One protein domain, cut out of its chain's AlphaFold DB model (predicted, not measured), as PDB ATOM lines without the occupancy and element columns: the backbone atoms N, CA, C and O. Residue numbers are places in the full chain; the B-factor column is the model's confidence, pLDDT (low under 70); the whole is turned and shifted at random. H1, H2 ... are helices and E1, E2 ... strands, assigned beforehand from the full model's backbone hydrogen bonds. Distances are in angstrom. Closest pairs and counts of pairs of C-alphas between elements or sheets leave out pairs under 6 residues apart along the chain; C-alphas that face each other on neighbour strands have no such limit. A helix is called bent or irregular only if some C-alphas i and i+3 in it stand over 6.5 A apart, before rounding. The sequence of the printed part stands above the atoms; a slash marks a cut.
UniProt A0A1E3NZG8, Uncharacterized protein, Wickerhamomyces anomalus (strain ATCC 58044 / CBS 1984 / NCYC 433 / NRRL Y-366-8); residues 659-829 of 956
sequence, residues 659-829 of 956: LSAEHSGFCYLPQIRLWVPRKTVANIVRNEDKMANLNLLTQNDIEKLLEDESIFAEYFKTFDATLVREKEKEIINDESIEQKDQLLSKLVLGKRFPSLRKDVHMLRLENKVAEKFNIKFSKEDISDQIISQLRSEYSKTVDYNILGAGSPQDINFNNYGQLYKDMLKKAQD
ATOM      1  N   LEU A 659     175.763 201.327 172.169       55.69
ATOM      2  CA  LEU A 659     176.745 202.283 171.652       55.69
ATOM      3  C   LEU A 659     178.135 201.652 171.530       55.69
ATOM      4  O   LEU A 659     178.865 201.915 170.576       55.69
ATOM      5  N   SER A 660     178.426 200.706 172.422       60.59
ATOM      6  CA  SER A 660     179.484 199.716 172.268       60.59
ATOM      7  C   SER A 660     178.864 198.319 172.196       60.59
ATOM      8  O   SER A 660     178.296 197.836 173.178       60.59
ATOM      9  N   ALA A 661     178.978 197.669 171.042       77.88
ATOM     10  CA  ALA A 661     178.540 196.292 170.835       77.88
ATOM     11  C   ALA A 661     179.751 195.353 170.727       77.88
ATOM     12  O   ALA A 661     180.832 195.762 170.303       77.88
ATOM     13  N   GLU A 662     179.571 194.090 171.111       86.19
ATOM     14  CA  GLU A 662     180.592 193.045 171.006       86.19
ATOM     15  C   GLU A 662     180.035 191.853 170.239       86.19
ATOM     16  O   GLU A 662     178.937 191.378 170.533       86.19
ATOM     17  N   HIS A 663     180.804 191.357 169.275       87.69
ATOM     18  CA  HIS A 663     180.440 190.184 168.490       87.69
ATOM     19  C   HIS A 663     181.694 189.526 167.905       87.69
ATOM     20  O   HIS A 663     182.651 190.214 167.562       87.69
ATOM     21  N   SER A 664     181.724 188.192 167.834       88.06
ATOM     22  CA  SER A 664     182.809 187.410 167.207       88.06
ATOM     23  C   SER A 664     184.248 187.804 167.599       88.06
ATOM     24  O   SER A 664     185.179 187.681 166.810       88.06
ATOM     25  N   GLY A 665     184.464 188.259 168.841       90.38
ATOM     26  CA  GLY A 665     185.785 188.674 169.343       90.38
ATOM     27  C   GLY A 665     186.197 190.111 168.991       90.38
ATOM     28  O   GLY A 665     187.299 190.536 169.351       90.38
ATOM     29  N   PHE A 666     185.311 190.868 168.353       92.81
ATOM     30  CA  PHE A 666     185.455 192.286 168.060       92.81
ATOM     31  C   PHE A 666     184.560 193.119 168.977       92.81
ATOM     32  O   PHE A 666     183.530 192.653 169.471       92.81
ATOM     33  N   CYS A 667     184.952 194.369 169.186       92.25
ATOM     34  CA  CYS A 667     184.121 195.394 169.793       92.25
ATOM     35  C   CYS A 667     184.001 196.593 168.855       92.25
ATOM     36  O   CYS A 667     184.962 196.972 168.183       92.25
ATOM     37  N   TYR A 668     182.814 197.188 168.805       91.44
ATOM     38  CA  TYR A 668     182.608 198.434 168.086       91.44
ATOM     39  C   TYR A 668     183.131 199.592 168.935       91.44
ATOM     40  O   TYR A 668     182.672 199.799 170.060       91.44
ATOM     41  N   LEU A 669     184.106 200.322 168.395       92.50
ATOM     42  CA  LEU A 669     184.660 201.542 168.961       92.50
ATOM     43  C   LEU A 669     184.060 202.735 168.229       92.50
ATOM     44  O   LEU A 669     184.554 203.136 167.168       92.50
ATOM     45  N   PRO A 670     182.994 203.329 168.770       88.25
ATOM     46  CA  PRO A 670     182.313 204.398 168.073       88.25
ATOM     47  C   PRO A 670     183.144 205.690 167.993       88.25
ATOM     48  O   PRO A 670     182.941 206.477 167.080       88.25
ATOM     49  N   GLN A 671     184.142 205.878 168.867       90.56
ATOM     50  CA  GLN A 671     185.076 207.013 168.834       90.56
ATOM     51  C   GLN A 671     185.821 207.149 167.496       90.56
ATOM     52  O   GLN A 671     186.211 208.256 167.125       90.56
ATOM     53  N   ILE A 672     186.036 206.021 166.816       92.81
ATOM     54  CA  ILE A 672     186.702 205.919 165.510       92.81
ATOM     55  C   ILE A 672     185.822 205.217 164.466       92.81
ATOM     56  O   ILE A 672     186.283 204.953 163.363       92.81
ATOM     57  N   ARG A 673     184.561 204.911 164.808       93.75
ATOM     58  CA  ARG A 673     183.567 204.234 163.957       93.75
ATOM     59  C   ARG A 673     184.041 202.903 163.357       93.75
ATOM     60  O   ARG A 673     183.696 202.570 162.223       93.75
ATOM     61  N   LEU A 674     184.800 202.115 164.118       94.81
ATOM     62  CA  LEU A 674     185.359 200.842 163.651       94.81
ATOM     63  C   LEU A 674     185.042 199.677 164.575       94.81
ATOM     64  O   LEU A 674     184.975 199.815 165.793       94.81
ATOM     65  N   TRP A 675     184.939 198.497 163.977       94.38
ATOM     66  CA  TRP A 675     185.020 197.233 164.694       94.38
ATOM     67  C   TRP A 675     186.484 196.839 164.857       94.38
ATOM     68  O   TRP A 675     187.195 196.647 163.873       94.38
ATOM     69  N   VAL A 676     186.938 196.712 166.101       94.94
ATOM     70  CA  VAL A 676     188.339 196.436 166.441       94.94
ATOM     71  C   VAL A 676     188.425 195.137 167.244       94.94
ATOM     72  O   VAL A 676     187.545 194.877 168.070       94.94
ATOM     73  N   PRO A 677     189.459 194.294 167.054       94.56
ATOM     74  CA  PRO A 677     189.636 193.109 167.882       94.56
ATOM     75  C   PRO A 677     189.697 193.477 169.368       94.56
ATOM     76  O   PRO A 677     190.583 194.218 169.805       94.56
ATOM     77  N   ARG A 678     188.800 192.903 170.178       93.00
ATOM     78  CA  ARG A 678     188.687 193.224 171.612       93.00
ATOM     79  C   ARG A 678     190.002 192.996 172.359       93.00
ATOM     80  O   ARG A 678     190.350 193.750 173.263       93.00
ATOM     81  N   LYS A 679     190.753 191.965 171.956       94.06
ATOM     82  CA  LYS A 679     192.077 191.645 172.513       94.06
ATOM     83  C   LYS A 679     193.093 192.763 172.273       94.06
ATOM     84  O   LYS A 679     193.858 193.075 173.179       94.06
ATOM     85  N   THR A 680     193.090 193.373 171.089       94.75
ATOM     86  CA  THR A 680     193.991 194.485 170.754       94.75
ATOM     87  C   THR A 680     193.677 195.699 171.621       94.75
ATOM     88  O   THR A 680     194.578 196.251 172.248       94.75
ATOM     89  N   VAL A 681     192.389 196.034 171.770       94.12
ATOM     90  CA  VAL A 681     191.948 197.131 172.646       94.12
ATOM     91  C   VAL A 681     192.381 196.893 174.093       94.12
ATOM     92  O   VAL A 681     193.002 197.763 174.700       94.12
ATOM     93  N   ALA A 682     192.145 195.690 174.627       93.62
ATOM     94  CA  ALA A 682     192.538 195.328 175.990       93.62
ATOM     95  C   ALA A 682     194.052 195.464 176.229       93.62
ATOM     96  O   ALA A 682     194.477 195.989 177.260       93.62
ATOM     97  N   ASN A 683     194.863 195.032 175.260       94.56
ATOM     98  CA  ASN A 683     196.324 195.063 175.350       94.56
ATOM     99  C   ASN A 683     196.909 196.481 175.320       94.56
ATOM    100  O   ASN A 683     197.950 196.708 175.945       94.56
ATOM    101  N   ILE A 684     196.270 197.403 174.593       94.06
ATOM    102  CA  ILE A 684     196.728 198.789 174.429       94.06
ATOM    103  C   ILE A 684     196.200 199.678 175.562       94.06
ATOM    104  O   ILE A 684     196.972 200.404 176.186       94.06
ATOM    105  N   VAL A 685     194.903 199.592 175.878       92.38
ATOM    106  CA  VAL A 685     194.249 200.462 176.872       92.38
ATOM    107  C   VAL A 685     194.633 200.082 178.307       92.38
ATOM    108  O   VAL A 685     194.839 200.969 179.133       92.38
ATOM    109  N   ARG A 686     194.757 198.777 178.609       91.25
ATOM    110  CA  ARG A 686     195.184 198.232 179.919       91.25
ATOM    111  C   ARG A 686     194.467 198.849 181.132       91.25
ATOM    112  O   ARG A 686     195.100 199.178 182.134       91.25
ATOM    113  N   ASN A 687     193.149 199.011 181.047       92.06
ATOM    114  CA  ASN A 687     192.320 199.541 182.130       92.06
ATOM    115  C   ASN A 687     191.012 198.743 182.224       92.06
ATOM    116  O   ASN A 687     190.269 198.676 181.249       92.06
ATOM    117  N   GLU A 688     190.744 198.128 183.378       87.12
ATOM    118  CA  GLU A 688     189.603 197.218 183.556       87.12
ATOM    119  C   GLU A 688     188.250 197.939 183.472       87.12
ATOM    120  O   GLU A 688     187.350 197.444 182.795       87.12
ATOM    121  N   ASP A 689     188.131 199.137 184.052       85.12
ATOM    122  CA  ASP A 689     186.890 199.925 184.035       85.12
ATOM    123  C   ASP A 689     186.503 200.333 182.605       85.12
ATOM    124  O   ASP A 689     185.366 200.150 182.165       85.12
ATOM    125  N   LYS A 690     187.477 200.812 181.822       87.62
ATOM    126  CA  LYS A 690     187.274 201.157 180.405       87.62
ATOM    127  C   LYS A 690     187.000 199.927 179.542       87.62
ATOM    128  O   LYS A 690     186.300 200.029 178.542       87.62
ATOM    129  N   MET A 691     187.524 198.759 179.910       87.50
ATOM    130  CA  MET A 691     187.218 197.503 179.215       87.50
ATOM    131  C   MET A 691     185.834 196.943 179.563       87.50
ATOM    132  O   MET A 691     185.274 196.182 178.768       87.50
ATOM    133  N   ALA A 692     185.279 197.314 180.721       83.75
ATOM    134  CA  ALA A 692     183.895 197.026 181.083       83.75
ATOM    135  C   ALA A 692     182.906 197.939 180.335       83.75
ATOM    136  O   ALA A 692     181.825 197.484 179.968       83.75
ATOM    137  N   ASN A 693     183.288 199.193 180.061       83.00
ATOM    138  CA  ASN A 693     182.506 200.130 179.252       83.00
ATOM    139  C   ASN A 693     183.401 200.927 178.285       83.00
ATOM    140  O   ASN A 693     183.992 201.945 178.647       83.00
ATOM    141  N   LEU A 694     183.440 200.494 177.020       87.12
ATOM    142  CA  LEU A 694     184.296 201.079 175.980       87.12
ATOM    143  C   LEU A 694     183.899 202.512 175.584       87.12
ATOM    144  O   LEU A 694     184.676 203.209 174.930       87.12
ATOM    145  N   ASN A 695     182.733 203.003 176.010       84.50
ATOM    146  CA  ASN A 695     182.370 204.411 175.831       84.50
ATOM    147  C   ASN A 695     183.248 205.348 176.692       84.50
ATOM    148  O   ASN A 695     183.390 206.529 176.372       84.50
ATOM    149  N   LEU A 696     183.913 204.820 177.728       85.88
ATOM    150  CA  LEU A 696     184.819 205.563 178.614       85.88
ATOM    151  C   LEU A 696     186.222 205.810 178.019       85.88
ATOM    152  O   LEU A 696     187.087 206.381 178.689       85.88
ATOM    153  N   LEU A 697     186.485 205.375 176.781       89.31
ATOM    154  CA  LEU A 697     187.754 205.654 176.103       89.31
ATOM    155  C   LEU A 697     187.867 207.145 175.757       89.31
ATOM    156  O   LEU A 697     187.055 207.703 175.014       89.31
ATOM    157  N   THR A 698     188.908 207.781 176.287       89.19
ATOM    158  CA  THR A 698     189.232 209.198 176.076       89.19
ATOM    159  C   THR A 698     189.956 209.405 174.747       89.19
ATOM    160  O   THR A 698     190.511 208.459 174.188       89.19
ATOM    161  N   GLN A 699     190.046 210.653 174.272       89.94
ATOM    162  CA  GLN A 699     190.833 210.986 173.076       89.94
ATOM    163  C   GLN A 699     192.274 210.445 173.155       89.94
ATOM    164  O   GLN A 699     192.770 209.899 172.179       89.94
ATOM    165  N   ASN A 700     192.926 210.523 174.320       90.75
ATOM    166  CA  ASN A 700     194.285 210.007 174.508       90.75
ATOM    167  C   ASN A 700     194.362 208.472 174.398       90.75
ATOM    168  O   ASN A 700     195.365 207.934 173.945       90.75
ATOM    169  N   ASP A 701     193.314 207.749 174.805       93.00
ATOM    170  CA  ASP A 701     193.263 206.296 174.603       93.00
ATOM    171  C   ASP A 701     193.092 205.958 173.117       93.00
ATOM    172  O   ASP A 701     193.689 204.998 172.637       93.00
ATOM    173  N   ILE A 702     192.323 206.765 172.380       93.50
ATOM    174  CA  ILE A 702     192.169 206.621 170.929       93.50
ATOM    175  C   ILE A 702     193.480 206.914 170.199       93.50
ATOM    176  O   ILE A 702     193.874 206.126 169.345       93.50
ATOM    177  N   GLU A 703     194.185 207.988 170.559       91.88
ATOM    178  CA  GLU A 703     195.502 208.298 169.987       91.88
ATOM    179  C   GLU A 703     196.490 207.133 170.209       91.88
ATOM    180  O   GLU A 703     197.197 206.761 169.276       91.88
ATOM    181  N   LYS A 704     196.454 206.462 171.374       92.38
ATOM    182  CA  LYS A 704     197.225 205.226 171.623       92.38
ATOM    183  C   LYS A 704     196.764 204.037 170.782       92.38
ATOM    184  O   LYS A 704     197.590 203.257 170.327       92.38
ATOM    185  N   LEU A 705     195.459 203.853 170.583       93.56
ATOM    186  CA  LEU A 705     194.943 202.775 169.727       93.56
ATOM    187  C   LEU A 705     195.373 202.956 168.269       93.56
ATOM    188  O   LEU A 705     195.688 201.974 167.605       93.56
ATOM    189  N   LEU A 706     195.453 204.202 167.801       92.38
ATOM    190  CA  LEU A 706     195.982 204.553 166.483       92.38
ATOM    191  C   LEU A 706     197.509 204.377 166.376       92.38
ATOM    192  O   LEU A 706     198.073 204.573 165.300       92.38
ATOM    193  N   GLU A 707     198.200 203.972 167.449       89.19
ATOM    194  CA  GLU A 707     199.587 203.526 167.334       89.19
ATOM    195  C   GLU A 707     199.704 202.159 166.642       89.19
ATOM    196  O   GLU A 707     200.741 201.897 166.024       89.19
ATOM    197  N   ASP A 708     198.662 201.325 166.711       92.06
ATOM    198  CA  ASP A 708     198.587 200.047 166.006       92.06
ATOM    199  C   ASP A 708     198.398 200.268 164.498       92.06
ATOM    200  O   ASP A 708     197.458 200.934 164.062       92.06
ATOM    201  N   GLU A 709     199.286 199.687 163.689       89.00
ATOM    202  CA  GLU A 709     199.304 199.892 162.236       89.00
ATOM    203  C   GLU A 709     198.019 199.410 161.551       89.00
ATOM    204  O   GLU A 709     197.575 200.029 160.584       89.00
ATOM    205  N   SER A 710     197.401 198.333 162.048       89.06
ATOM    206  CA  SER A 710     196.191 197.769 161.441       89.06
ATOM    207  C   SER A 710     194.971 198.649 161.703       89.06
ATOM    208  O   SER A 710     194.218 198.949 160.776       89.06
ATOM    209  N   ILE A 711     194.824 199.139 162.941       92.62
ATOM    210  CA  ILE A 711     193.759 200.074 163.318       92.62
ATOM    211  C   ILE A 711     193.956 201.400 162.581       92.62
ATOM    212  O   ILE A 711     193.000 201.934 162.021       92.62
ATOM    213  N   PHE A 712     195.191 201.910 162.532       92.88
ATOM    214  CA  PHE A 712     195.516 203.145 161.826       92.88
ATOM    215  C   PHE A 712     195.178 203.057 160.335       92.88
ATOM    216  O   PHE A 712     194.492 203.932 159.809       92.88
ATOM    217  N   ALA A 713     195.638 202.006 159.651       90.25
ATOM    218  CA  ALA A 713     195.419 201.837 158.218       90.25
ATOM    219  C   ALA A 713     193.929 201.707 157.879       90.25
ATOM    220  O   ALA A 713     193.468 202.285 156.891       90.25
ATOM    221  N   GLU A 714     193.169 200.975 158.697       92.44
ATOM    222  CA  GLU A 714     191.728 200.829 158.511       92.44
ATOM    223  C   GLU A 714     190.988 202.145 158.769       92.44
ATOM    224  O   GLU A 714     190.143 202.545 157.966       92.44
ATOM    225  N   TYR A 715     191.350 202.867 159.832       93.69
ATOM    226  CA  TYR A 715     190.776 204.176 160.141       93.69
ATOM    227  C   TYR A 715     191.067 205.188 159.037       93.69
ATOM    228  O   TYR A 715     190.146 205.838 158.552       93.69
ATOM    229  N   PHE A 716     192.309 205.251 158.553       91.69
ATOM    230  CA  PHE A 716     192.694 206.110 157.434       91.69
ATOM    231  C   PHE A 716     191.851 205.839 156.186       91.69
ATOM    232  O   PHE A 716     191.306 206.764 155.585       91.69
ATOM    233  N   LYS A 717     191.703 204.564 155.806       91.38
ATOM    234  CA  LYS A 717     190.960 204.180 154.599       91.38
ATOM    235  C   LYS A 717     189.474 204.499 154.695       91.38
ATOM    236  O   LYS A 717     188.866 204.786 153.668       91.38
ATOM    237  N   THR A 718     188.890 204.435 155.887       94.00
ATOM    238  CA  THR A 718     187.433 204.470 156.100       94.00
ATOM    239  C   THR A 718     186.920 205.772 156.715       94.00
ATOM    240  O   THR A 718     185.704 205.963 156.802       94.00
ATOM    241  N   PHE A 719     187.818 206.665 157.137       92.12
ATOM    242  CA  PHE A 719     187.508 207.880 157.889       92.12
ATOM    243  C   PHE A 719     186.365 208.693 157.278       92.12
ATOM    244  O   PHE A 719     185.372 208.983 157.940       92.12
ATOM    245  N   ASP A 720     186.502 209.036 156.000       91.56
ATOM    246  CA  ASP A 720     185.584 209.894 155.257       91.56
ATOM    247  C   ASP A 720     184.175 209.285 155.148       91.56
ATOM    248  O   ASP A 720     183.188 209.932 155.500       91.56
ATOM    249  N   ALA A 721     184.073 208.030 154.716       93.81
ATOM    250  CA  ALA A 721     182.807 207.340 154.507       93.81
ATOM    251  C   ALA A 721     182.084 207.035 155.824       93.81
ATOM    252  O   ALA A 721     180.879 207.260 155.932       93.81
ATOM    253  N   THR A 722     182.816 206.581 156.845       94.88
ATOM    254  CA  THR A 722     182.225 206.294 158.160       94.88
ATOM    255  C   THR A 722     181.740 207.572 158.840       94.88
ATOM    256  O   THR A 722     180.678 207.565 159.460       94.88
ATOM    257  N   LEU A 723     182.461 208.689 158.691       93.12
ATOM    258  CA  LEU A 723     182.058 209.986 159.240       93.12
ATOM    259  C   LEU A 723     180.808 210.545 158.548       93.12
ATOM    260  O   LEU A 723     179.915 211.068 159.218       93.12
ATOM    261  N   VAL A 724     180.699 210.395 157.222       93.62
ATOM    262  CA  VAL A 724     179.456 210.708 156.496       93.62
ATOM    263  C   VAL A 724     178.305 209.852 157.024       93.62
ATOM    264  O   VAL A 724     177.242 210.392 157.328       93.62
ATOM    265  N   ARG A 725     178.532 208.549 157.225       94.31
ATOM    266  CA  ARG A 725     177.510 207.635 157.743       94.31
ATOM    267  C   ARG A 725     177.049 207.993 159.155       94.31
ATOM    268  O   ARG A 725     175.853 207.948 159.443       94.31
ATOM    269  N   GLU A 726     177.973 208.351 160.039       92.88
ATOM    270  CA  GLU A 726     177.653 208.845 161.381       92.88
ATOM    271  C   GLU A 726     176.779 210.101 161.306       92.88
ATOM    272  O   GLU A 726     175.722 210.140 161.936       92.88
ATOM    273  N   LYS A 727     177.133 211.068 160.449       93.06
ATOM    274  CA  LYS A 727     176.326 212.279 160.254       93.06
ATOM    275  C   LYS A 727     174.936 211.982 159.678       93.06
ATOM    276  O   LYS A 727     173.961 212.593 160.112       93.06
ATOM    277  N   GLU A 728     174.806 211.025 158.757       94.31
ATOM    278  CA  GLU A 728     173.488 210.563 158.299       94.31
ATOM    279  C   GLU A 728     172.645 210.052 159.476       94.31
ATOM    280  O   GLU A 728     171.476 210.412 159.589       94.31
ATOM    281  N   LYS A 729     173.223 209.250 160.381       91.25
ATOM    282  CA  LYS A 729     172.516 208.732 161.568       91.25
ATOM    283  C   LYS A 729     172.088 209.851 162.512       91.25
ATOM    284  O   LYS A 729     170.967 209.810 163.011       91.25
ATOM    285  N   GLU A 730     172.952 210.833 162.745       90.56
ATOM    286  CA  GLU A 730     172.640 211.992 163.584       90.56
ATOM    287  C   GLU A 730     171.430 212.766 163.035       90.56
ATOM    288  O   GLU A 730     170.495 213.037 163.783       90.56
ATOM    289  N   ILE A 731     171.385 213.030 161.724       92.56
ATOM    290  CA  ILE A 731     170.251 213.712 161.074       92.56
ATOM    291  C   ILE A 731     168.983 212.840 161.088       92.56
ATOM    292  O   ILE A 731     167.886 213.339 161.341       92.56
ATOM    293  N   ILE A 732     169.110 211.534 160.823       89.06
ATOM    294  CA  ILE A 732     167.976 210.595 160.823       89.06
ATOM    295  C   ILE A 732     167.318 210.538 162.208       89.06
ATOM    296  O   ILE A 732     166.087 210.540 162.294       89.06
ATOM    297  N   ASN A 733     168.115 210.519 163.276       85.25
ATOM    298  CA  ASN A 733     167.630 210.353 164.647       85.25
ATOM    299  C   ASN A 733     167.200 211.664 165.322       85.25
ATOM    300  O   ASN A 733     166.523 211.615 166.343       85.25
ATOM    301  N   ASP A 734     167.550 212.827 164.772       85.88
ATOM    302  CA  ASP A 734     167.164 214.120 165.339       85.88
ATOM    303  C   ASP A 734     165.697 214.448 165.026       85.88
ATOM    304  O   ASP A 734     165.341 214.797 163.902       85.88
ATOM    305  N   GLU A 735     164.808 214.303 166.006       85.19
ATOM    306  CA  GLU A 735     163.371 214.576 165.853       85.19
ATOM    307  C   GLU A 735     163.045 216.058 165.612       85.19
ATOM    308  O   GLU A 735     161.964 216.359 165.110       85.19
ATOM    309  N   SER A 736     163.966 216.982 165.914       87.25
ATOM    310  CA  SER A 736     163.751 218.422 165.708       87.25
ATOM    311  C   SER A 736     163.871 218.856 164.243       87.25
ATOM    312  O   SER A 736     163.444 219.951 163.876       87.25
ATOM    313  N   ILE A 737     164.434 217.999 163.386       89.31
ATOM    314  CA  ILE A 737     164.627 218.276 161.965       89.31
ATOM    315  C   ILE A 737     163.382 217.841 161.185       89.31
ATOM    316  O   ILE A 737     163.142 216.649 160.999       89.31
ATOM    317  N   GLU A 738     162.633 218.802 160.642       88.56
ATOM    318  CA  GLU A 738     161.472 218.510 159.785       88.56
ATOM    319  C   GLU A 738     161.884 218.020 158.381       88.56
ATOM    320  O   GLU A 738     161.332 217.052 157.861       88.56
ATOM    321  N   GLN A 739     162.883 218.651 157.751       89.56
ATOM    322  CA  GLN A 739     163.271 218.402 156.349       89.56
ATOM    323  C   GLN A 739     164.483 217.460 156.214       89.56
ATOM    324  O   GLN A 739     165.456 217.770 155.520       89.56
ATOM    325  N   LYS A 740     164.434 216.293 156.872       92.56
ATOM    326  CA  LYS A 740     165.557 215.329 156.920       92.56
ATOM    327  C   LYS A 740     166.054 214.918 155.540       92.56
ATOM    328  O   LYS A 740     167.246 215.022 155.268       92.56
ATOM    329  N   ASP A 741     165.148 214.516 154.651       92.62
ATOM    330  CA  ASP A 741     165.514 214.014 153.322       92.62
ATOM    331  C   ASP A 741     166.204 215.086 152.460       92.62
ATOM    332  O   ASP A 741     167.106 214.769 151.690       92.62
ATOM    333  N   GLN A 742     165.859 216.371 152.622       91.94
ATOM    334  CA  GLN A 742     166.541 217.457 151.906       91.94
ATOM    335  C   GLN A 742     167.978 217.657 152.402       91.94
ATOM    336  O   GLN A 742     168.883 217.874 151.595       91.94
ATOM    337  N   LEU A 743     168.202 217.572 153.718       92.00
ATOM    338  CA  LEU A 743     169.542 217.666 154.304       92.00
ATOM    339  C   LEU A 743     170.398 216.449 153.944       92.00
ATOM    340  O   LEU A 743     171.538 216.618 153.515       92.00
ATOM    341  N   LEU A 744     169.841 215.241 154.056       93.75
ATOM    342  CA  LEU A 744     170.518 213.992 153.692       93.75
ATOM    343  C   LEU A 744     170.859 213.956 152.200       93.75
ATOM    344  O   LEU A 744     171.977 213.604 151.833       93.75
ATOM    345  N   SER A 745     169.943 214.410 151.343       92.75
ATOM    346  CA  SER A 745     170.190 214.577 149.911       92.75
ATOM    347  C   SER A 745     171.408 215.468 149.650       92.75
ATOM    348  O   SER A 745     172.319 215.062 148.934       92.75
ATOM    349  N   LYS A 746     171.506 216.638 150.294       90.31
ATOM    350  CA  LYS A 746     172.670 217.532 150.139       90.31
ATOM    351  C   LYS A 746     173.962 216.978 150.748       90.31
ATOM    352  O   LYS A 746     175.038 217.329 150.276       90.31
ATOM    353  N   LEU A 747     173.865 216.143 151.783       90.50
ATOM    354  CA  LEU A 747     175.017 215.480 152.398       90.50
ATOM    355  C   LEU A 747     175.587 214.384 151.489       90.50
ATOM    356  O   LEU A 747     176.800 214.256 151.370       90.50
ATOM    357  N   VAL A 748     174.721 213.578 150.874       91.75
ATOM    358  CA  VAL A 748     175.114 212.372 150.129       91.75
ATOM    359  C   VAL A 748     175.364 212.673 148.653       91.75
ATOM    360  O   VAL A 748     176.327 212.168 148.066       91.75
ATOM    361  N   LEU A 749     174.503 213.475 148.022       88.81
ATOM    362  CA  LEU A 749     174.600 213.751 146.593       88.81
ATOM    363  C   LEU A 749     175.836 214.593 146.277       88.81
ATOM    364  O   LEU A 749     176.193 215.532 146.980       88.81
ATOM    365  N   GLY A 750     176.495 214.244 145.174       78.25
ATOM    366  CA  GLY A 750     177.720 214.906 144.730       78.25
ATOM    367  C   GLY A 750     178.996 214.357 145.362       78.25
ATOM    368  O   GLY A 750     180.057 214.632 144.815       78.25
ATOM    369  N   LYS A 751     178.917 213.540 146.424       87.44
ATOM    370  CA  LYS A 751     180.087 212.859 146.988       87.44
ATOM    371  C   LYS A 751     180.500 211.659 146.148       87.44
ATOM    372  O   LYS A 751     179.670 210.856 145.716       87.44
ATOM    373  N   ARG A 752     181.806 211.530 145.940       87.75
ATOM    374  CA  ARG A 752     182.453 210.373 145.323       87.75
ATOM    375  C   ARG A 752     183.654 209.968 146.151       87.75
ATOM    376  O   ARG A 752     184.394 210.818 146.644       87.75
ATOM    377  N   PHE A 753     183.851 208.667 146.241       90.25
ATOM    378  CA  PHE A 753     184.959 208.066 146.952       90.25
ATOM    379  C   PHE A 753     185.743 207.167 145.994       90.25
ATOM    380  O   PHE A 753     185.131 206.565 145.107       90.25
ATOM    381  N   PRO A 754     187.074 207.067 146.145       89.50
ATOM    382  CA  PRO A 754     187.817 205.989 145.508       89.50
ATOM    383  C   PRO A 754     187.380 204.638 146.092       89.50
ATOM    384  O   PRO A 754     186.829 204.583 147.196       89.50
ATOM    385  N   SER A 755     187.668 203.550 145.374       91.12
ATOM    386  CA  SER A 755     187.468 202.187 145.874       91.12
ATOM    387  C   SER A 755     188.102 202.038 147.261       91.12
ATOM    388  O   SER A 755     189.243 202.462 147.465       91.12
ATOM    389  N   LEU A 756     187.379 201.443 148.218       92.88
ATOM    390  CA  LEU A 756     187.888 201.244 149.582       92.88
ATOM    391  C   LEU A 756     189.017 200.206 149.629       92.88
ATOM    392  O   LEU A 756     189.971 200.340 150.401       92.88
ATOM    393  N   ARG A 757     188.888 199.148 148.825       92.19
ATOM    394  CA  ARG A 757     189.813 198.015 148.780       92.19
ATOM    395  C   ARG A 757     190.467 197.901 147.411       92.19
ATOM    396  O   ARG A 757     189.853 198.212 146.390       92.19
ATOM    397  N   LYS A 758     191.720 197.443 147.419       90.06
ATOM    398  CA  LYS A 758     192.504 197.177 146.211       90.06
ATOM    399  C   LYS A 758     191.905 196.018 145.426       90.06
ATOM    400  O   LYS A 758     191.337 195.092 146.004       90.06
ATOM    401  N   ASP A 759     192.121 196.050 144.119       91.75
ATOM    402  CA  ASP A 759     192.018 194.855 143.294       91.75
ATOM    403  C   ASP A 759     192.936 193.744 143.843       91.75
ATOM    404  O   ASP A 759     194.075 193.984 144.256       91.75
ATOM    405  N   VAL A 760     192.427 192.514 143.874       89.69
ATOM    406  CA  VAL A 760     193.092 191.379 144.531       89.69
ATOM    407  C   VAL A 760     194.303 190.907 143.727       89.69
ATOM    408  O   VAL A 760     195.303 190.476 144.310       89.69
ATOM    409  N   HIS A 761     194.242 190.989 142.396       89.44
ATOM    410  CA  HIS A 761     195.377 190.663 141.543       89.44
ATOM    411  C   HIS A 761     196.511 191.675 141.761       89.44
ATOM    412  O   HIS A 761     197.642 191.267 142.037       89.44
ATOM    413  N   MET A 762     196.197 192.971 141.763       89.00
ATOM    414  CA  MET A 762     197.148 194.043 142.049       89.00
ATOM    415  C   MET A 762     197.743 193.929 143.450       89.00
ATOM    416  O   MET A 762     198.963 193.964 143.587       89.00
ATOM    417  N   LEU A 763     196.923 193.668 144.472       88.56
ATOM    418  CA  LEU A 763     197.398 193.428 145.837       88.56
ATOM    419  C   LEU A 763     198.442 192.296 145.885       88.56
ATOM    420  O   LEU A 763     199.467 192.419 146.552       88.56
ATOM    421  N   ARG A 764     198.224 191.196 145.149       86.50
ATOM    422  CA  ARG A 764     199.189 190.083 145.073       86.50
ATOM    423  C   ARG A 764     200.488 190.478 144.376       86.50
ATOM    424  O   ARG A 764     201.543 189.982 144.773       86.50
ATOM    425  N   LEU A 765     200.431 191.300 143.328       86.00
ATOM    426  CA  LEU A 765     201.634 191.771 142.642       86.00
ATOM    427  C   LEU A 765     202.434 192.737 143.526       86.00
ATOM    428  O   LEU A 765     203.639 192.556 143.688       86.00
ATOM    429  N   GLU A 766     201.764 193.697 144.163       87.62
ATOM    430  CA  GLU A 766     202.398 194.657 145.066       87.62
ATOM    431  C   GLU A 766     203.025 193.979 146.282       87.62
ATOM    432  O   GLU A 766     204.157 194.296 146.632       87.62
ATOM    433  N   ASN A 767     202.353 192.988 146.882       87.00
ATOM    434  CA  ASN A 767     202.906 192.234 148.010       87.00
ATOM    435  C   ASN A 767     204.226 191.536 147.647       87.00
ATOM    436  O   ASN A 767     205.161 191.552 148.442       87.00
ATOM    437  N   LYS A 768     204.352 190.982 146.431       84.81
ATOM    438  CA  LYS A 768     205.618 190.377 145.970       84.81
ATOM    439  C   LYS A 768     206.747 191.406 145.898       84.81
ATOM    440  O   LYS A 768     207.884 191.099 146.250       84.81
ATOM    441  N   VAL A 769     206.445 192.615 145.432       85.69
ATOM    442  CA  VAL A 769     207.418 193.714 145.343       85.69
ATOM    443  C   VAL A 769     207.764 194.238 146.736       85.69
ATOM    444  O   VAL A 769     208.942 194.407 147.049       85.69
ATOM    445  N   ALA A 770     206.765 194.414 147.602       87.12
ATOM    446  CA  ALA A 770     206.955 194.819 148.986       87.12
ATOM    447  C   ALA A 770     207.849 193.829 149.745       87.12
ATOM    448  O   ALA A 770     208.795 194.253 150.402       87.12
ATOM    449  N   GLU A 771     207.630 192.519 149.587       87.69
ATOM    450  CA  GLU A 771     208.493 191.472 150.150       87.69
ATOM    451  C   GLU A 771     209.923 191.549 149.591       87.69
ATOM    452  O   GLU A 771     210.892 191.535 150.351       87.69
ATOM    453  N   LYS A 772     210.068 191.681 148.265       85.81
ATOM    454  CA  LYS A 772     211.364 191.740 147.566       85.81
ATOM    455  C   LYS A 772     212.231 192.917 148.015       85.81
ATOM    456  O   LYS A 772     213.444 192.759 148.142       85.81
ATOM    457  N   PHE A 773     211.626 194.082 148.247       86.75
ATOM    458  CA  PHE A 773     212.329 195.303 148.656       86.75
ATOM    459  C   PHE A 773     212.182 195.629 150.151       86.75
ATOM    460  O   PHE A 773     212.667 196.669 150.591       86.75
ATOM    461  N   ASN A 774     211.548 194.748 150.937       87.44
ATOM    462  CA  ASN A 774     211.235 194.957 152.356       87.44
ATOM    463  C   ASN A 774     210.540 196.312 152.614       87.44
ATOM    464  O   ASN A 774     210.868 197.032 153.562       87.44
ATOM    465  N   ILE A 775     209.603 196.672 151.733       83.25
ATOM    466  CA  ILE A 775     208.797 197.889 151.849       83.25
ATOM    467  C   ILE A 775     207.821 197.686 152.999       83.25
ATOM    468  O   ILE A 775     207.098 196.690 153.049       83.25
ATOM    469  N   LYS A 776     207.791 198.645 153.919       77.62
ATOM    470  CA  LYS A 776     206.823 198.688 155.012       77.62
ATOM    471  C   LYS A 776     206.058 199.991 154.948       77.62
ATOM    472  O   LYS A 776     206.599 201.017 154.541       77.62
ATOM    473  N   PHE A 777     204.810 199.928 155.376       76.44
ATOM    474  CA  PHE A 777     204.019 201.114 155.629       76.44
ATOM    475  C   PHE A 777     204.688 201.969 156.705       76.44
ATOM    476  O   PHE A 777     204.942 201.476 157.802       76.44
ATOM    477  N   SER A 778     204.962 203.239 156.398       78.44
ATOM    478  CA  SER A 778     205.302 204.224 157.421       78.44
ATOM    479  C   SER A 778     204.071 205.067 157.712       78.44
ATOM    480  O   SER A 778     203.599 205.814 156.858       78.44
ATOM    481  N   LYS A 779     203.554 204.967 158.938       79.06
ATOM    482  CA  LYS A 779     202.482 205.862 159.387       79.06
ATOM    483  C   LYS A 779     202.970 207.297 159.577       79.06
ATOM    484  O   LYS A 779     202.143 208.198 159.581       79.06
ATOM    485  N   GLU A 780     204.276 207.521 159.735       79.94
ATOM    486  CA  GLU A 780     204.862 208.839 160.029       79.94
ATOM    487  C   GLU A 780     204.483 209.873 158.960       79.94
ATOM    488  O   GLU A 780     204.147 211.002 159.302       79.94
ATOM    489  N   ASP A 781     204.416 209.447 157.696       70.75
ATOM    490  CA  ASP A 781     204.124 210.317 156.553       70.75
ATOM    491  C   ASP A 781     202.681 210.865 156.550       70.75
ATOM    492  O   ASP A 781     202.415 211.905 155.950       70.75
ATOM    493  N   ILE A 782     201.738 210.185 157.216       81.50
ATOM    494  CA  ILE A 782     200.298 210.518 157.182       81.50
ATOM    495  C   ILE A 782     199.629 210.582 158.564       81.50
ATOM    496  O   ILE A 782     198.444 210.910 158.675       81.50
ATOM    497  N   SER A 783     200.370 210.301 159.638       84.44
ATOM    498  CA  SER A 783     199.871 210.315 161.016       84.44
ATOM    499  C   SER A 783     199.361 211.697 161.405       84.44
ATOM    500  O   SER A 783     198.264 211.818 161.951       84.44
ATOM    501  N   ASP A 784     200.102 212.749 161.059       84.56
ATOM    502  CA  ASP A 784     199.712 214.125 161.371       84.56
ATOM    503  C   ASP A 784     198.368 214.496 160.735       84.56
ATOM    504  O   ASP A 784     197.535 215.149 161.370       84.56
ATOM    505  N   GLN A 785     198.109 214.021 159.512       82.56
ATOM    506  CA  GLN A 785     196.837 214.239 158.825       82.56
ATOM    507  C   GLN A 785     195.675 213.566 159.568       82.56
ATOM    508  O   GLN A 785     194.648 214.204 159.803       82.56
ATOM    509  N   ILE A 786     195.839 212.309 159.985       85.31
ATOM    510  CA  ILE A 786     194.790 211.549 160.685       85.31
ATOM    511  C   ILE A 786     194.529 212.074 162.090       85.31
ATOM    512  O   ILE A 786     193.376 212.215 162.499       85.31
ATOM    513  N   ILE A 787     195.583 212.405 162.832       86.25
ATOM    514  CA  ILE A 787     195.442 212.988 164.166       86.25
ATOM    515  C   ILE A 787     194.785 214.372 164.078       86.25
ATOM    516  O   ILE A 787     193.931 214.700 164.903       86.25
ATOM    517  N   SER A 788     195.123 215.173 163.063       86.12
ATOM    518  CA  SER A 788     194.452 216.452 162.797       86.12
ATOM    519  C   SER A 788     192.957 216.260 162.519       86.12
ATOM    520  O   SER A 788     192.122 216.937 163.124       86.12
ATOM    521  N   GLN A 789     192.602 215.277 161.686       85.25
ATOM    522  CA  GLN A 789     191.210 214.912 161.416       85.25
ATOM    523  C   GLN A 789     190.468 214.501 162.695       85.25
ATOM    524  O   GLN A 789     189.425 215.081 163.002       85.25
ATOM    525  N   LEU A 790     191.047 213.605 163.501       88.31
ATOM    526  CA  LEU A 790     190.478 213.191 164.784       88.31
ATOM    527  C   LEU A 790     190.216 214.400 165.701       88.31
ATOM    528  O   LEU A 790     189.124 214.543 166.258       88.31
ATOM    529  N   ARG A 791     191.193 215.308 165.830       88.81
ATOM    530  CA  ARG A 791     191.081 216.539 166.636       88.81
ATOM    531  C   ARG A 791     190.016 217.503 166.107       88.81
ATOM    532  O   ARG A 791     189.331 218.150 166.905       88.81
ATOM    533  N   SER A 792     189.837 217.596 164.789       86.94
ATOM    534  CA  SER A 792     188.793 218.435 164.183       86.94
ATOM    535  C   SER A 792     187.386 217.958 164.559       86.94
ATOM    536  O   SER A 792     186.521 218.764 164.900       86.94
ATOM    537  N   GLU A 793     187.176 216.643 164.629       87.38
ATOM    538  CA  GLU A 793     185.911 216.066 165.075       87.38
ATOM    539  C   GLU A 793     185.646 216.326 166.561       87.38
ATOM    540  O   GLU A 793     184.536 216.700 166.928       87.38
ATOM    541  N   TYR A 794     186.656 216.169 167.428       85.44
ATOM    542  CA  TYR A 794     186.511 216.481 168.858       85.44
ATOM    543  C   TYR A 794     186.247 217.976 169.107       85.44
ATOM    544  O   TYR A 794     185.580 218.326 170.079       85.44
ATOM    545  N   SER A 795     186.738 218.855 168.228       87.50
ATOM    546  CA  SER A 795     186.538 220.308 168.319       87.50
ATOM    547  C   SER A 795     185.341 220.843 167.521       87.50
ATOM    548  O   SER A 795     185.093 222.045 167.566       87.50
ATOM    549  N   LYS A 796     184.571 219.979 166.840       85.00
ATOM    550  CA  LYS A 796     183.396 220.350 166.017       85.00
ATOM    551  C   LYS A 796     183.724 221.294 164.854       85.00
ATOM    552  O   LYS A 796     182.950 222.190 164.525       85.00
ATOM    553  N   THR A 797     184.888 221.099 164.243       85.31
ATOM    554  CA  THR A 797     185.394 221.919 163.128       85.31
ATOM    555  C   THR A 797     185.515 221.138 161.819       85.31
ATOM    556  O   THR A 797     186.159 221.599 160.881       85.31
ATOM    557  N   VAL A 798     184.882 219.963 161.735       86.56
ATOM    558  CA  VAL A 798     184.865 219.141 160.518       86.56
ATOM    559  C   VAL A 798     184.181 219.906 159.396       86.56
ATOM    560  O   VAL A 798     183.026 220.317 159.527       86.56
ATOM    561  N   ASP A 799     184.871 220.038 158.269       84.25
ATOM    562  CA  ASP A 799     184.247 220.465 157.028       84.25
ATOM    563  C   ASP A 799     183.713 219.237 156.282       84.25
ATOM    564  O   ASP A 799     184.454 218.434 155.716       84.25
ATOM    565  N   TYR A 800     182.392 219.075 156.289       82.94
ATOM    566  CA  TYR A 800     181.736 217.963 155.608       82.94
ATOM    567  C   TYR A 800     181.766 218.107 154.080       82.94
ATOM    568  O   TYR A 800     181.483 217.129 153.389       82.94
ATOM    569  N   ASN A 801     182.129 219.270 153.524       72.12
ATOM    570  CA  ASN A 801     182.223 219.473 152.076       72.12
ATOM    571  C   ASN A 801     183.477 218.843 151.465       72.12
ATOM    572  O   ASN A 801     183.411 218.366 150.335       72.12
ATOM    573  N   ILE A 802     184.582 218.784 152.212       73.56
ATOM    574  CA  ILE A 802     185.853 218.193 151.752       73.56
ATOM    575  C   ILE A 802     185.916 216.666 151.924       73.56
ATOM    576  O   ILE A 802     186.892 216.036 151.521       73.56
ATOM    577  N   LEU A 803     184.894 216.056 152.537       73.56
ATOM    578  CA  LEU A 803     184.795 214.601 152.671       73.56
ATOM    579  C   LEU A 803     184.365 213.990 151.328       73.56
ATOM    580  O   LEU A 803     183.197 214.100 150.936       73.56
ATOM    581  N   GLY A 804     185.316 213.353 150.641       61.56
ATOM    582  CA  GLY A 804     185.154 212.853 149.272       61.56
ATOM    583  C   GLY A 804     185.267 213.957 148.211       61.56
ATOM    584  O   GLY A 804     185.337 215.143 148.518       61.56
ATOM    585  N   ALA A 805     185.281 213.576 146.933       58.78
ATOM    586  CA  ALA A 805     185.261 214.534 145.825       58.78
ATOM    587  C   ALA A 805     183.814 214.963 145.525       58.78
ATOM    588  O   ALA A 805     182.958 214.096 145.342       58.78
ATOM    589  N   GLY A 806     183.533 216.269 145.452       59.69
ATOM    590  CA  GLY A 806     182.192 216.791 145.162       59.69
ATOM    591  C   GLY A 806     182.113 218.317 145.070       59.69
ATOM    592  O   GLY A 806     183.080 219.020 145.352       59.69
ATOM    593  N   SER A 807     180.957 218.838 144.643       54.41
ATOM    594  CA  SER A 807     180.692 220.284 144.621       54.41
ATOM    595  C   SER A 807     180.483 220.816 146.049       54.41
ATOM    596  O   SER A 807     179.704 220.207 146.784       54.41
ATOM    597  N   PRO A 808     181.122 221.935 146.446       58.19
ATOM    598  CA  PRO A 808     180.920 222.538 147.765       58.19
ATOM    599  C   PRO A 808     179.449 222.900 148.004       58.19
ATOM    600  O   PRO A 808     178.793 223.423 147.101       58.19
ATOM    601  N   GLN A 809     178.937 222.638 149.208       64.69
ATOM    602  CA  GLN A 809     177.601 223.048 149.643       64.69
ATOM    603  C   GLN A 809     177.715 224.111 150.747       64.69
ATOM    604  O   GLN A 809     178.486 223.953 151.694       64.69
ATOM    605  N   ASP A 810     176.886 225.156 150.693       71.56
ATOM    606  CA  ASP A 810     176.810 226.205 151.726       71.56
ATOM    607  C   ASP A 810     175.994 225.746 152.955       71.56
ATOM    608  O   ASP A 810     175.037 226.396 153.379       71.56
ATOM    609  N   ILE A 811     176.315 224.576 153.517       82.81
ATOM    610  CA  ILE A 811     175.658 224.032 154.714       82.81
ATOM    611  C   ILE A 811     176.706 223.614 155.737       82.81
ATOM    612  O   ILE A 811     177.542 222.750 155.479       82.81
ATOM    613  N   ASN A 812     176.608 224.171 156.945       86.31
ATOM    614  CA  ASN A 812     177.385 223.695 158.083       86.31
ATOM    615  C   ASN A 812     176.660 222.529 158.770       86.31
ATOM    616  O   ASN A 812     175.812 222.729 159.641       86.31
ATOM    617  N   PHE A 813     177.015 221.302 158.390       88.50
ATOM    618  CA  PHE A 813     176.433 220.078 158.953       88.50
ATOM    619  C   PHE A 813     176.762 219.845 160.442       88.50
ATOM    620  O   PHE A 813     176.121 219.005 161.074       88.50
ATOM    621  N   ASN A 814     177.690 220.604 161.046       87.50
ATOM    622  CA  ASN A 814     177.915 220.562 162.501       87.50
ATOM    623  C   ASN A 814     176.728 221.124 163.305       87.50
ATOM    624  O   ASN A 814     176.632 220.851 164.497       87.50
ATOM    625  N   ASN A 815     175.825 221.883 162.672       88.06
ATOM    626  CA  ASN A 815     174.660 222.481 163.332       88.06
ATOM    627  C   ASN A 815     173.449 221.534 163.441       88.06
ATOM    628  O   ASN A 815     172.420 221.943 163.973       88.06
ATOM    629  N   TYR A 816     173.541 220.312 162.909       87.62
ATOM    630  CA  TYR A 816     172.420 219.375 162.813       87.62
ATOM    631  C   TYR A 816     172.754 218.048 163.491       87.62
ATOM    632  O   TYR A 816     173.833 217.491 163.254       87.62
ATOM    633  N   GLY A 817     171.799 217.531 164.268       82.88
ATOM    634  CA  GLY A 817     171.952 216.310 165.044       82.88
ATOM    635  C   GLY A 817     172.755 216.500 166.330       82.88
ATOM    636  O   GLY A 817     173.620 217.372 166.443       82.88
ATOM    637  N   GLN A 818     172.480 215.655 167.323       81.88
ATOM    638  CA  GLN A 818     173.337 215.555 168.500       81.88
ATOM    639  C   GLN A 818     174.611 214.800 168.118       81.88
ATOM    640  O   GLN A 818     174.539 213.642 167.715       81.88
ATOM    641  N   LEU A 819     175.768 215.445 168.283       80.75
ATOM    642  CA  LEU A 819     177.043 214.819 167.954       80.75
ATOM    643  C   LEU A 819     177.285 213.595 168.826       80.75
ATOM    644  O   LEU A 819     177.214 213.660 170.059       80.75
ATOM    645  N   TYR A 820     177.681 212.502 168.186       79.44
ATOM    646  CA  TYR A 820     177.999 211.266 168.886       79.44
ATOM    647  C   TYR A 820     179.057 211.470 169.987       79.44
ATOM    648  O   TYR A 820     178.934 210.973 171.111       79.44
ATOM    649  N   LYS A 821     180.084 212.282 169.704       84.00
ATOM    650  CA  LYS A 821     181.151 212.603 170.667       84.00
ATOM    651  C   LYS A 821     180.646 213.379 171.890       84.00
ATOM    652  O   LYS A 821     181.213 213.216 172.967       84.00
ATOM    653  N   ASP A 822     179.562 214.150 171.770       83.44
ATOM    654  CA  ASP A 822     178.935 214.799 172.929       83.44
ATOM    655  C   ASP A 822     178.245 213.770 173.832       83.44
ATOM    656  O   ASP A 822     178.304 213.888 175.054       83.44
ATOM    657  N   MET A 823     177.612 212.746 173.250       78.81
ATOM    658  CA  MET A 823     177.003 211.652 174.016       78.81
ATOM    659  C   MET A 823     178.060 210.854 174.784       78.81
ATOM    660  O   MET A 823     177.872 210.565 175.963       78.81
ATOM    661  N   LEU A 824     179.191 210.549 174.139       81.88
ATOM    662  CA  LEU A 824     180.325 209.898 174.797       81.88
ATOM    663  C   LEU A 824     180.904 210.751 175.923       81.88
ATOM    664  O   LEU A 824     181.202 210.230 176.992       81.88
ATOM    665  N   LYS A 825     181.051 212.059 175.695       82.19
ATOM    666  CA  LYS A 825     181.564 212.969 176.716       82.19
ATOM    667  C   LYS A 825     180.640 213.025 177.932       82.19
ATOM    668  O   LYS A 825     181.123 212.914 179.048       82.19
ATOM    669  N   LYS A 826     179.319 213.090 177.728       76.69
ATOM    670  CA  LYS A 826     178.345 212.958 178.827       76.69
ATOM    671  C   LYS A 826     178.504 211.630 179.565       76.69
ATOM    672  O   LYS A 826     178.518 211.616 180.788       76.69
ATOM    673  N   ALA A 827     178.693 210.524 178.845       70.62
ATOM    674  CA  ALA A 827     178.936 209.225 179.474       70.62
ATOM    675  C   ALA A 827     180.215 209.200 180.332       70.62
ATOM    676  O   ALA A 827     180.241 208.555 181.377       70.62
ATOM    677  N   GLN A 828     181.261 209.914 179.909       79.19
ATOM    678  CA  GLN A 828     182.537 210.025 180.625       79.19
ATOM    679  C   GLN A 828     182.459 210.948 181.845       79.19
ATOM    680  O   GLN A 828     182.995 210.608 182.897       79.19
ATOM    681  N   ASP A 829     181.811 212.101 181.694       79.56
ATOM    682  CA  ASP A 829     181.791 213.162 182.702       79.56
ATOM    683  C   ASP A 829     180.687 212.938 183.755       79.56
ATOM    684  O   ASP A 829     180.864 213.279 184.923       79.56
TER     685      ASP A 829
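Overview. This is residues 659 to 829 of the 956 residues of an uncharacterized protein of Wickerhamomyces anomalus (strain ATCC 58044 / CBS 1984 / NCYC 433 / NRRL Y-366-8) (UniProt A0A1E3NZG8). A long, sharply bent helix, H4, runs through the middle; its first arm H4a has the small strand hairpin E1 and E2 and helix H7 near it, and its second arm H4b folds back with H5 as a helical hairpin. H1 follows straight on from E2 and packs with H3, with the short helix H2 near H1, while H6 sticks out as an arm, with residues 758 to 765 and 768 to 774 standing free, and a long loop leads from H7 to the last helix, H8. The printed part has 171 residues, with two antiparallel strands followed by eight named helices, and is mostly helix. It is compact, with a radius of gyration of the C-alphas of 17.9 A, and spans 57 by 43 by 30 A.

Arrangement. E1, residues 666 to 669, and E2, residues 674 to 677, form a hairpin at 142 degrees, with N 667 and O 676 2.9 A apart and N 669 and O 674 2.8 A apart, within hydrogen-bond range. H1, residues 678 to 685, touches H3, residues 699 to 705, at a steep tilt of 60 degrees, opposite ways; the closest C-alphas are those of Val 685 and Asp 701, 6.3 A apart. H2, residues 688 to 692, is close to H1 but not clearly touching, with the C-alphas of Ala 682 and Met 691 closest at 6.6 A. H4, residues 709 to 733, was assigned as one helix by its hydrogen bonds but is bent: C-alphas 717 and 720 are 7.9 A apart, and its arms H4a, residues 709 to 717, and H4b, residues 720 to 733, stand at a steep tilt of 67 degrees. The closest C-alphas of E2 and H4a are those of Val 676 and Ile 711, 7.2 A apart. H4b and H5, residues 740 to 748, touch as a helical hairpin at a shallow tilt of 4 degrees, opposite ways, closest at the C-alphas of Glu 728 and Leu 744, 6.5 A apart. H6, residues 760 to 773, touches no helix. H7, residues 780 to 794, is irregular, with C-alphas 781 and 784 7.6 A apart; it is close to H4a but not clearly touching, with the C-alphas of Phe 716 and Ile 786 closest at 6.7 A. H8, residues 820 to 829, is close to H7 but not clearly touching, about perpendicular at 77 degrees, with the C-alphas of Tyr 794 and Lys 821 closest at 6.9 A. Every O i to N i+4 pair is within hydrogen-bond range in H1, H2, H3, H4a, H4b, H5, H6 and H8, and 9 of 11 in H7.

Along the chain. E1 begins at C-alpha 666, (185.455, 192.286, 168.060), and H8 ends at C-alpha 829, (181.791, 213.162, 182.702). H4b measures 20.3 A, H6 20.1 A and H7 21.8 A from first to last C-alpha.

Size, cuts and confidence. The C-alphas of Glu 738 and Lys 772 are the two farthest apart, 57.9 A. The links H5 to H6, 11 residues, and H7 to H8, 25 residues, are long. The printed part has no cut; its mean pLDDT is 86.5, and residues 659 to 660 and 804 to 809 are under 70.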